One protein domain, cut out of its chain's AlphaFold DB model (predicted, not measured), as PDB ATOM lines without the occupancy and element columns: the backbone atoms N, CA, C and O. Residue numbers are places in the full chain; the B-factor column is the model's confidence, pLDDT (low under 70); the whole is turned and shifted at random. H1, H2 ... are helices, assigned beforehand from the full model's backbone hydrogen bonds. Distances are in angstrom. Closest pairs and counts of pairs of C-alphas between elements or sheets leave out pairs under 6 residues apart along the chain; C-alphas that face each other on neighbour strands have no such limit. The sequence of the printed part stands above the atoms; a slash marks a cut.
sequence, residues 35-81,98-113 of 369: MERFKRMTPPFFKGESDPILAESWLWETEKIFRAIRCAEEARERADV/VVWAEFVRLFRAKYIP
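AT A GLANCE: This is residues 35 to 81 and 98 to 113 of the 369 residues of an uncharacterized protein of Colocasia esculenta (UniProt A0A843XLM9). Two long helices, H2 and H4, lie side by side and run opposite ways, loosely paired, with their contact toward the end where H2 begins and H4 ends; short H3 sits by their other end. Short H1 lies crosswise near the later part of H2, and residues 41 to 51 run back along H2 to its first residue. The printed part has 63 residues with four named helices, in the order H1, H2, H3, H4, and no named strand: the class is all helix. It is compact, with a radius of gyration of the C-alphas of 11.8 A and spans of 29 by 23 by 18 A.

HOW THE PARTS SIT: H2, residues 52 to 68, touches H4, residues 100 to 111, with residues 52 to 59 alone, at a shallow tilt of 16 degrees, opposite ways; their closest C-alphas, of Pro 52 and Tyr 111, are 5.7 A apart. H1, residues 35 to 40, is close to H2 but not clearly touching, about perpendicular at 76 degrees; the closest C-alphas, of Phe 38 and Ile 65, are 7.0 A apart. H3, residues 73 to 77, is close to H2 but not clearly touching, the closest C-alphas being those of Phe 66 and Arg 76, 7.9 A apart. H3 and H4 only just touch, with 3 pairs of C-alphas within 8 A, the closest those of Glu 77 and Trp 100 at 6.1 A; of H4, residue 100 alone takes part. H1 is apart from H3 and H4. In H1, H2, H3 and H4 every O i to N i+4 pair is within hydrogen-bond range.

IN THESE COORDINATES: H2 is 24.1 A long from C-alpha 52 at (-12.856, 37.951, 1.880) to C-alpha 68. H4 is 16.1 A long and ends with C-alpha 111 at (-17.534, 39.748, 4.658). H1, 8.6 A, begins with C-alpha 35 at (-9.401, 60.655, 14.804), and H3 measures 6.4 A.

THE WHOLE: The C-alphas farthest apart, of Glu 36 and Pro 113, are 32.0 A apart. Residues 82 to 97 are cut out, with 10.0 A between C-alphas 81 and 98. The link from H1 to H2 is long, and that from H2 to H3 is tight. The mean pLDDT of the printed part is 73.8; residue 35, residues 48 to 50, 70 to 81 and 98 to 99 are under 70.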
ATOM      1  N   MET A  35      -8.953  60.665  16.198       69.50
ATOM      2  CA  MET A  35      -9.401  60.655  14.804       69.50
ATOM      3  C   MET A  35      -8.399  61.343  13.869       69.50
ATOM      4  O   MET A  35      -8.166  60.894  12.751       69.50
ATOM      5  N   GLU A  36      -7.760  62.417  14.323       75.75
ATOM      6  CA  GLU A  36      -6.767  63.143  13.534       75.75
ATOM      7  C   GLU A  36      -5.446  62.364  13.440       75.75
ATOM      8  O   GLU A  36      -4.830  62.306  12.374       75.75
ATOM      9  N   ARG A  37      -5.066  61.645  14.507       78.06
ATOM     10  CA  ARG A  37      -3.959  60.674  14.453       78.06
ATOM     11  C   ARG A  37      -4.258  59.550  13.458       78.06
ATOM     12  O   ARG A  37      -3.387  59.218  12.664       78.06
ATOM     13  N   PHE A  38      -5.476  59.007  13.479       77.44
ATOM     14  CA  PHE A  38      -5.919  57.960  12.558       77.44
ATOM     15  C   PHE A  38      -5.876  58.444  11.105       77.44
ATOM     16  O   PHE A  38      -5.234  57.807  10.279       77.44
ATOM     17  N   LYS A  39      -6.442  59.622  10.803       77.69
ATOM     18  CA  LYS A  39      -6.400  60.232   9.460       77.69
ATOM     19  C   LYS A  39      -4.974  60.473   8.960       77.69
ATOM     20  O   LYS A  39      -4.696  60.224   7.791       77.69
ATOM     21  N   ARG A  40      -4.054  60.905   9.833       85.19
ATOM     22  CA  ARG A  40      -2.638  61.110   9.475       85.19
ATOM     23  C   ARG A  40      -1.913  59.811   9.109       85.19
ATOM     24  O   ARG A  40      -0.946  59.864   8.361       85.19
ATOM     25  N   MET A  41      -2.390  58.667   9.593       78.38
ATOM     26  CA  MET A  41      -1.885  57.345   9.204       78.38
ATOM     27  C   MET A  41      -2.468  56.848   7.873       78.38
ATOM     28  O   MET A  41      -2.191  55.713   7.494       78.38
ATOM     29  N   THR A  42      -3.259  57.678   7.176       81.44
ATOM     30  CA  THR A  42      -3.857  57.386   5.862       81.44
ATOM     31  C   THR A  42      -4.527  56.011   5.841       81.44
ATOM     32  O   THR A  42      -4.031  55.091   5.188       81.44
ATOM     33  N   PRO A  43      -5.615  55.836   6.612       81.44
ATOM     34  CA  PRO A  43      -6.240  54.540   6.776       81.44
ATOM     35  C   PRO A  43      -6.765  54.025   5.435       81.44
ATOM     36  O   PRO A  43      -7.248  54.820   4.621       81.44
ATOM     37  N   PRO A  44      -6.689  52.708   5.193       81.94
ATOM     38  CA  PRO A  44      -7.191  52.140   3.956       81.94
ATOM     39  C   PRO A  44      -8.707  52.351   3.868       81.94
ATOM     40  O   PRO A  44      -9.435  52.249   4.860       81.94
ATOM     41  N   PHE A  45      -9.191  52.659   2.668       78.19
ATOM     42  CA  PHE A  45     -10.617  52.822   2.407       78.19
ATOM     43  C   PHE A  45     -11.247  51.466   2.083       78.19
ATOM     44  O   PHE A  45     -10.751  50.764   1.205       78.19
ATOM     45  N   PHE A  46     -12.344  51.114   2.757       78.62
ATOM     46  CA  PHE A  46     -13.096  49.893   2.467       78.62
ATOM     47  C   PHE A  46     -14.317  50.211   1.617       78.62
ATOM     48  O   PHE A  46     -15.212  50.934   2.050       78.62
ATOM     49  N   LYS A  47     -14.368  49.649   0.409       74.44
ATOM     50  CA  LYS A  47     -15.471  49.872  -0.537       74.44
ATOM     51  C   LYS A  47     -16.672  48.946  -0.313       74.44
ATOM     52  O   LYS A  47     -17.611  48.994  -1.100       74.44
ATOM     53  N   GLY A  48     -16.651  48.102   0.723       67.12
ATOM     54  CA  GLY A  48     -17.652  47.043   0.889       67.12
ATOM     55  C   GLY A  48     -17.434  45.874  -0.074       67.12
ATOM     56  O   GLY A  48     -18.396  45.237  -0.492       67.12
ATOM     57  N   GLU A  49     -16.183  45.632  -0.469       69.69
ATOM     58  CA  GLU A  49     -15.810  44.559  -1.392       69.69
ATOM     59  C   GLU A  49     -16.221  43.192  -0.826       69.69
ATOM     60  O   GLU A  49     -16.041  42.912   0.358       69.69
ATOM     61  N   SER A  50     -16.778  42.333  -1.683       64.50
ATOM     62  CA  SER A  50     -17.195  40.971  -1.330       64.50
ATOM     63  C   SER A  50     -16.038  39.970  -1.296       64.50
ATOM     64  O   SER A  50     -16.267  38.803  -0.984       64.50
ATOM     65  N   ASP A  51     -14.815  40.402  -1.626       78.88
ATOM     66  CA  ASP A  51     -13.626  39.563  -1.543       78.88
ATOM     67  C   ASP A  51     -13.185  39.419  -0.072       78.88
ATOM     68  O   ASP A  51     -12.746  40.402   0.539       78.88
ATOM     69  N   PRO A  52     -13.251  38.203   0.498       80.00
ATOM     70  CA  PRO A  52     -12.856  37.951   1.880       80.00
ATOM     71  C   PRO A  52     -11.393  38.313   2.165       80.00
ATOM     72  O   PRO A  52     -11.060  38.716   3.277       80.00
ATOM     73  N   ILE A  53     -10.515  38.207   1.162       79.12
ATOM     74  CA  ILE A  53      -9.084  38.509   1.291       79.12
ATOM     75  C   ILE A  53      -8.868  40.014   1.442       79.12
ATOM     76  O   ILE A  53      -8.090  40.453   2.299       79.12
ATOM     77  N   LEU A  54      -9.562  40.815   0.630       82.56
ATOM     78  CA  LEU A  54      -9.490  42.275   0.702       82.56
ATOM     79  C   LEU A  54     -10.121  42.788   1.995       82.56
ATOM     80  O   LEU A  54      -9.544  43.659   2.646       82.56
ATOM     81  N   ALA A  55     -11.239  42.193   2.420       84.44
ATOM     82  CA  ALA A  55     -11.878  42.507   3.692       84.44
ATOM     83  C   ALA A  55     -10.960  42.217   4.896       84.44
ATOM     84  O   ALA A  55     -10.799  43.080   5.761       84.44
ATOM     85  N   GLU A  56     -10.300  41.053   4.936       82.19
ATOM     86  CA  GLU A  56      -9.378  40.697   6.029       82.19
ATOM     87  C   GLU A  56      -8.122  41.578   6.004       82.19
ATOM     88  O   GLU A  56      -7.630  42.009   7.047       82.19
ATOM     89  N   SER A  57      -7.604  41.880   4.810       82.81
ATOM     90  CA  SER A  57      -6.436  42.752   4.642       82.81
ATOM     91  C   SER A  57      -6.730  44.184   5.082       82.81
ATOM     92  O   SER A  57      -5.905  44.790   5.768       82.81
ATOM     93  N   TRP A  58      -7.913  44.704   4.744       87.44
ATOM     94  CA  TRP A  58      -8.383  45.996   5.230       87.44
ATOM     95  C   TRP A  58      -8.472  46.004   6.756       87.44
ATOM     96  O   TRP A  58      -7.875  46.868   7.398       87.44
ATOM     97  N   LEU A  59      -9.147  45.005   7.334       85.06
ATOM     98  CA  LEU A  59      -9.332  44.906   8.778       85.06
ATOM     99  C   LEU A  59      -7.983  44.873   9.507       85.06
ATOM    100  O   LEU A  59      -7.769  45.641  10.444       85.06
ATOM    101  N   TRP A  60      -7.053  44.040   9.035       83.12
ATOM    102  CA  TRP A  60      -5.703  43.920   9.583       83.12
ATOM    103  C   TRP A  60      -4.917  45.235   9.544       83.12
ATOM    104  O   TRP A  60      -4.314  45.628  10.545       83.12
ATOM    105  N   GLU A  61      -4.907  45.933   8.407       82.62
ATOM    106  CA  GLU A  61      -4.161  47.189   8.277       82.62
ATOM    107  C   GLU A  61      -4.790  48.294   9.142       82.62
ATOM    108  O   GLU A  61      -4.082  49.062   9.796       82.62
ATOM    109  N   THR A  62      -6.118  48.308   9.263       84.75
ATOM    110  CA  THR A  62      -6.831  49.173  10.205       84.75
ATOM    111  C   THR A  62      -6.467  48.859  11.662       84.75
ATOM    112  O   THR A  62      -6.170  49.780  12.428       84.75
ATOM    113  N   GLU A  63      -6.405  47.584  12.065       82.81
ATOM    114  CA  GLU A  63      -5.941  47.201  13.407       82.81
ATOM    115  C   GLU A  63      -4.502  47.637  13.677       82.81
ATOM    116  O   GLU A  63      -4.181  48.124  14.763       82.81
ATOM    117  N   LYS A  64      -3.627  47.476  12.686       81.56
ATOM    118  CA  LYS A  64      -2.228  47.887  12.767       81.56
ATOM    119  C   LYS A  64      -2.105  49.393  12.986       81.56
ATOM    120  O   LYS A  64      -1.303  49.809  13.823       81.56
ATOM    121  N   ILE A  65      -2.930  50.200  12.317       81.62
ATOM    122  CA  ILE A  65      -3.001  51.646  12.560       81.62
ATOM    123  C   ILE A  65      -3.460  51.933  13.991       81.62
ATOM    124  O   ILE A  65      -2.817  52.728  14.675       81.62
ATOM    125  N   PHE A  66      -4.510  51.264  14.481       80.44
ATOM    126  CA  PHE A  66      -4.978  51.445  15.861       80.44
ATOM    127  C   PHE A  66      -3.899  51.115  16.901       80.44
ATOM    128  O   PHE A  66      -3.708  51.877  17.854       80.44
ATOM    129  N   ARG A  67      -3.129  50.039  16.687       77.56
ATOM    130  CA  ARG A  67      -1.969  49.694  17.527       77.56
ATOM    131  C   ARG A  67      -0.871  50.757  17.441       77.56
ATOM    132  O   ARG A  67      -0.335  51.162  18.471       77.56
ATOM    133  N   ALA A  68      -0.560  51.243  16.238       75.56
ATOM    134  CA  ALA A  68       0.490  52.237  16.004       75.56
ATOM    135  C   ALA A  68       0.186  53.594  16.663       75.56
ATOM    136  O   ALA A  68       1.078  54.207  17.248       75.56
ATOM    137  N   ILE A  69      -1.074  54.041  16.644       77.75
ATOM    138  CA  ILE A  69      -1.489  55.278  17.331       77.75
ATOM    139  C   ILE A  69      -1.672  55.091  18.847       77.75
ATOM    140  O   ILE A  69      -2.090  56.034  19.523       77.75
ATOM    141  N   ARG A  70      -1.348  53.893  19.372       65.50
ATOM    142  CA  ARG A  70      -1.538  53.455  20.767       65.50
ATOM    143  C   ARG A  70      -2.934  53.802  21.272       65.50
ATOM    144  O   ARG A  70      -3.095  54.366  22.351       65.50
ATOM    145  N   CYS A  71      -3.934  53.501  20.445       62.88
ATOM    146  CA  CYS A  71      -5.326  53.624  20.829       62.88
ATOM    147  C   CYS A  71      -5.581  52.706  22.030       62.88
ATOM    148  O   CYS A  71      -5.436  51.492  21.900       62.88
ATOM    149  N   ALA A  72      -5.931  53.270  23.188       59.22
ATOM    150  CA  ALA A  72      -6.487  52.474  24.279       59.22
ATOM    151  C   ALA A  72      -7.782  51.805  23.782       59.22
ATOM    152  O   ALA A  72      -8.501  52.419  22.990       59.22
ATOM    153  N   GLU A  73      -8.084  50.581  24.222       52.50
ATOM    154  CA  GLU A  73      -9.344  49.883  23.885       52.50
ATOM    155  C   GLU A  73     -10.560  50.805  24.134       52.50
ATOM    156  O   GLU A  73     -11.353  51.038  23.228       52.50
ATOM    157  N   GLU A  74     -10.564  51.512  25.267       46.59
ATOM    158  CA  GLU A  74     -11.560  52.521  25.686       46.59
ATOM    159  C   GLU A  74     -11.651  53.773  24.779       46.59
ATOM    160  O   GLU A  74     -12.615  54.542  24.799       46.59
ATOM    161  N   ALA A  75     -10.596  54.076  24.019       50.97
ATOM    162  CA  ALA A  75     -10.606  55.150  23.023       50.97
ATOM    163  C   ALA A  75     -11.095  54.639  21.660       50.97
ATOM    164  O   ALA A  75     -11.675  55.408  20.894       50.97
ATOM    165  N   ARG A  76     -10.911  53.340  21.387       55.16
ATOM    166  CA  ARG A  76     -11.421  52.653  20.195       55.16
ATOM    167  C   ARG A  76     -12.937  52.533  20.243       55.16
ATOM    168  O   ARG A  76     -13.577  52.757  19.224       55.16
ATOM    169  N   GLU A  77     -13.473  52.285  21.434       49.16
ATOM    170  CA  GLU A  77     -14.904  52.322  21.758       49.16
ATOM    171  C   GLU A  77     -15.505  53.717  21.505       49.16
ATOM    172  O   GLU A  77     -16.511  53.851  20.823       49.16
ATOM    173  N   ARG A  78     -14.821  54.800  21.903       45.06
ATOM    174  CA  ARG A  78     -15.296  56.187  21.686       45.06
ATOM    175  C   ARG A  78     -15.141  56.730  20.260       45.06
ATOM    176  O   ARG A  78     -15.569  57.851  19.987       45.06
ATOM    177  N   ALA A  79     -14.570  55.956  19.333       47.78
ATOM    178  CA  ALA A  79     -14.670  56.232  17.895       47.78
ATOM    179  C   ALA A  79     -16.063  55.874  17.319       47.78
ATOM    180  O   ALA A  79     -16.251  55.904  16.102       47.78
ATOM    181  N   ASP A  80     -17.009  55.573  18.213       44.88
ATOM    182  CA  ASP A  80     -18.424  55.259  18.030       44.88
ATOM    183  C   ASP A  80     -19.111  56.122  16.960       44.88
ATOM    184  O   ASP A  80     -19.578  55.620  15.941       44.88
ATOM    185  N   VAL A  81     -19.051  57.451  17.098       47.50
ATOM    186  CA  VAL A  81     -19.924  58.392  16.365       47.50
ATOM    187  C   VAL A  81     -19.808  58.300  14.834       47.50
ATOM    188  O   VAL A  81     -20.767  58.588  14.120       47.50
ATOM    189  N   VAL A  98     -20.974  49.943  20.455       54.94
ATOM    190  CA  VAL A  98     -20.299  48.971  19.586       54.94
ATOM    191  C   VAL A  98     -18.832  48.906  19.981       54.94
ATOM    192  O   VAL A  98     -17.972  49.602  19.439       54.94
ATOM    193  N   VAL A  99     -18.524  48.013  20.920       69.12
ATOM    194  CA  VAL A  99     -17.144  47.661  21.261       69.12
ATOM    195  C   VAL A  99     -16.437  47.154  20.001       69.12
ATOM    196  O   VAL A  99     -17.005  46.383  19.225       69.12
ATOM    197  N   TRP A 100     -15.181  47.554  19.772       73.88
ATOM    198  CA  TRP A 100     -14.437  47.182  18.556       73.88
ATOM    199  C   TRP A 100     -14.443  45.669  18.280       73.88
ATOM    200  O   TRP A 100     -14.526  45.243  17.127       73.88
ATOM    201  N   ALA A 101     -14.381  44.852  19.333       74.94
ATOM    202  CA  ALA A 101     -14.477  43.400  19.230       74.94
ATOM    203  C   ALA A 101     -15.790  42.942  18.566       74.94
ATOM    204  O   ALA A 101     -15.778  42.025  17.743       74.94
ATOM    205  N   GLU A 102     -16.901  43.610  18.869       74.44
ATOM    206  CA  GLU A 102     -18.213  43.328  18.291       74.44
ATOM    207  C   GLU A 102     -18.296  43.787  16.831       74.44
ATOM    208  O   GLU A 102     -18.793  43.048  15.980       74.44
ATOM    209  N   PHE A 103     -17.696  44.937  16.496       79.00
ATOM    210  CA  PHE A 103     -17.514  45.341  15.100       79.00
ATOM    211  C   PHE A 103     -16.716  44.297  14.312       79.00
ATOM    212  O   PHE A 103     -17.165  43.873  13.252       79.00
ATOM    213  N   VAL A 104     -15.560  43.847  14.818       80.69
ATOM    214  CA  VAL A 104     -14.743  42.810  14.161       80.69
ATOM    215  C   VAL A 104     -15.559  41.544  13.939       80.69
ATOM    216  O   VAL A 104     -15.512  40.966  12.852       80.69
ATOM    217  N   ARG A 105     -16.323  41.123  14.953       81.31
ATOM    218  CA  ARG A 105     -17.177  39.936  14.887       81.31
ATOM    219  C   ARG A 105     -18.224  40.068  13.780       81.31
ATOM    220  O   ARG A 105     -18.333  39.172  12.947       81.31
ATOM    221  N   LEU A 106     -18.955  41.180  13.743       80.12
ATOM    222  CA  LEU A 106     -19.995  41.449  12.745       80.12
ATOM    223  C   LEU A 106     -19.416  41.658  11.339       80.12
ATOM    224  O   LEU A 106     -19.949  41.131  10.364       80.12
ATOM    225  N   PHE A 107     -18.297  42.376  11.227       83.19
ATOM    226  CA  PHE A 107     -17.582  42.596   9.973       83.19
ATOM    227  C   PHE A 107     -17.138  41.266   9.367       83.19
ATOM    228  O   PHE A 107     -17.436  40.987   8.205       83.19
ATOM    229  N   ARG A 108     -16.487  40.412  10.164       83.50
ATOM    230  CA  ARG A 108     -16.105  39.069   9.722       83.50
ATOM    231  C   ARG A 108     -17.331  38.231   9.390       83.50
ATOM    232  O   ARG A 108     -17.355  37.648   8.321       83.50
ATOM    233  N   ALA A 109     -18.384  38.232  10.206       81.81
ATOM    234  CA  ALA A 109     -19.609  37.490   9.891       81.81
ATOM    235  C   ALA A 109     -20.216  37.884   8.530       81.81
ATOM    236  O   ALA A 109     -20.731  37.026   7.816       81.81
ATOM    237  N   LYS A 110     -20.127  39.166   8.155       81.81
ATOM    238  CA  LYS A 110     -20.664  39.687   6.896       81.81
ATOM    239  C   LYS A 110     -19.756  39.443   5.687       81.81
ATOM    240  O   LYS A 110     -20.248  39.024   4.644       81.81
ATOM    241  N   TYR A 111     -18.463  39.742   5.800       82.56
ATOM    242  CA  TYR A 111     -17.534  39.748   4.658       82.56
ATOM    243  C   TYR A 111     -16.628  38.514   4.594       82.56
ATOM    244  O   TYR A 111     -16.090  38.193   3.539       82.56
ATOM    245  N   ILE A 112     -16.473  37.801   5.710       84.81
ATOM    246  CA  ILE A 112     -15.643  36.599   5.839       84.81
ATOM    247  C   ILE A 112     -16.408  35.537   6.655       84.81
ATOM    248  O   ILE A 112     -15.989  35.177   7.763       84.81
ATOM    249  N   PRO A 113     -17.568  35.059   6.161       86.62
ATOM    250  CA  PRO A 113     -18.376  34.090   6.894       86.62
ATOM    251  C   PRO A 113     -17.585  32.822   7.243       86.62
ATOM    252  O   PRO A 113     -16.625  32.477   6.558       86.62
TER     253      PRO A 113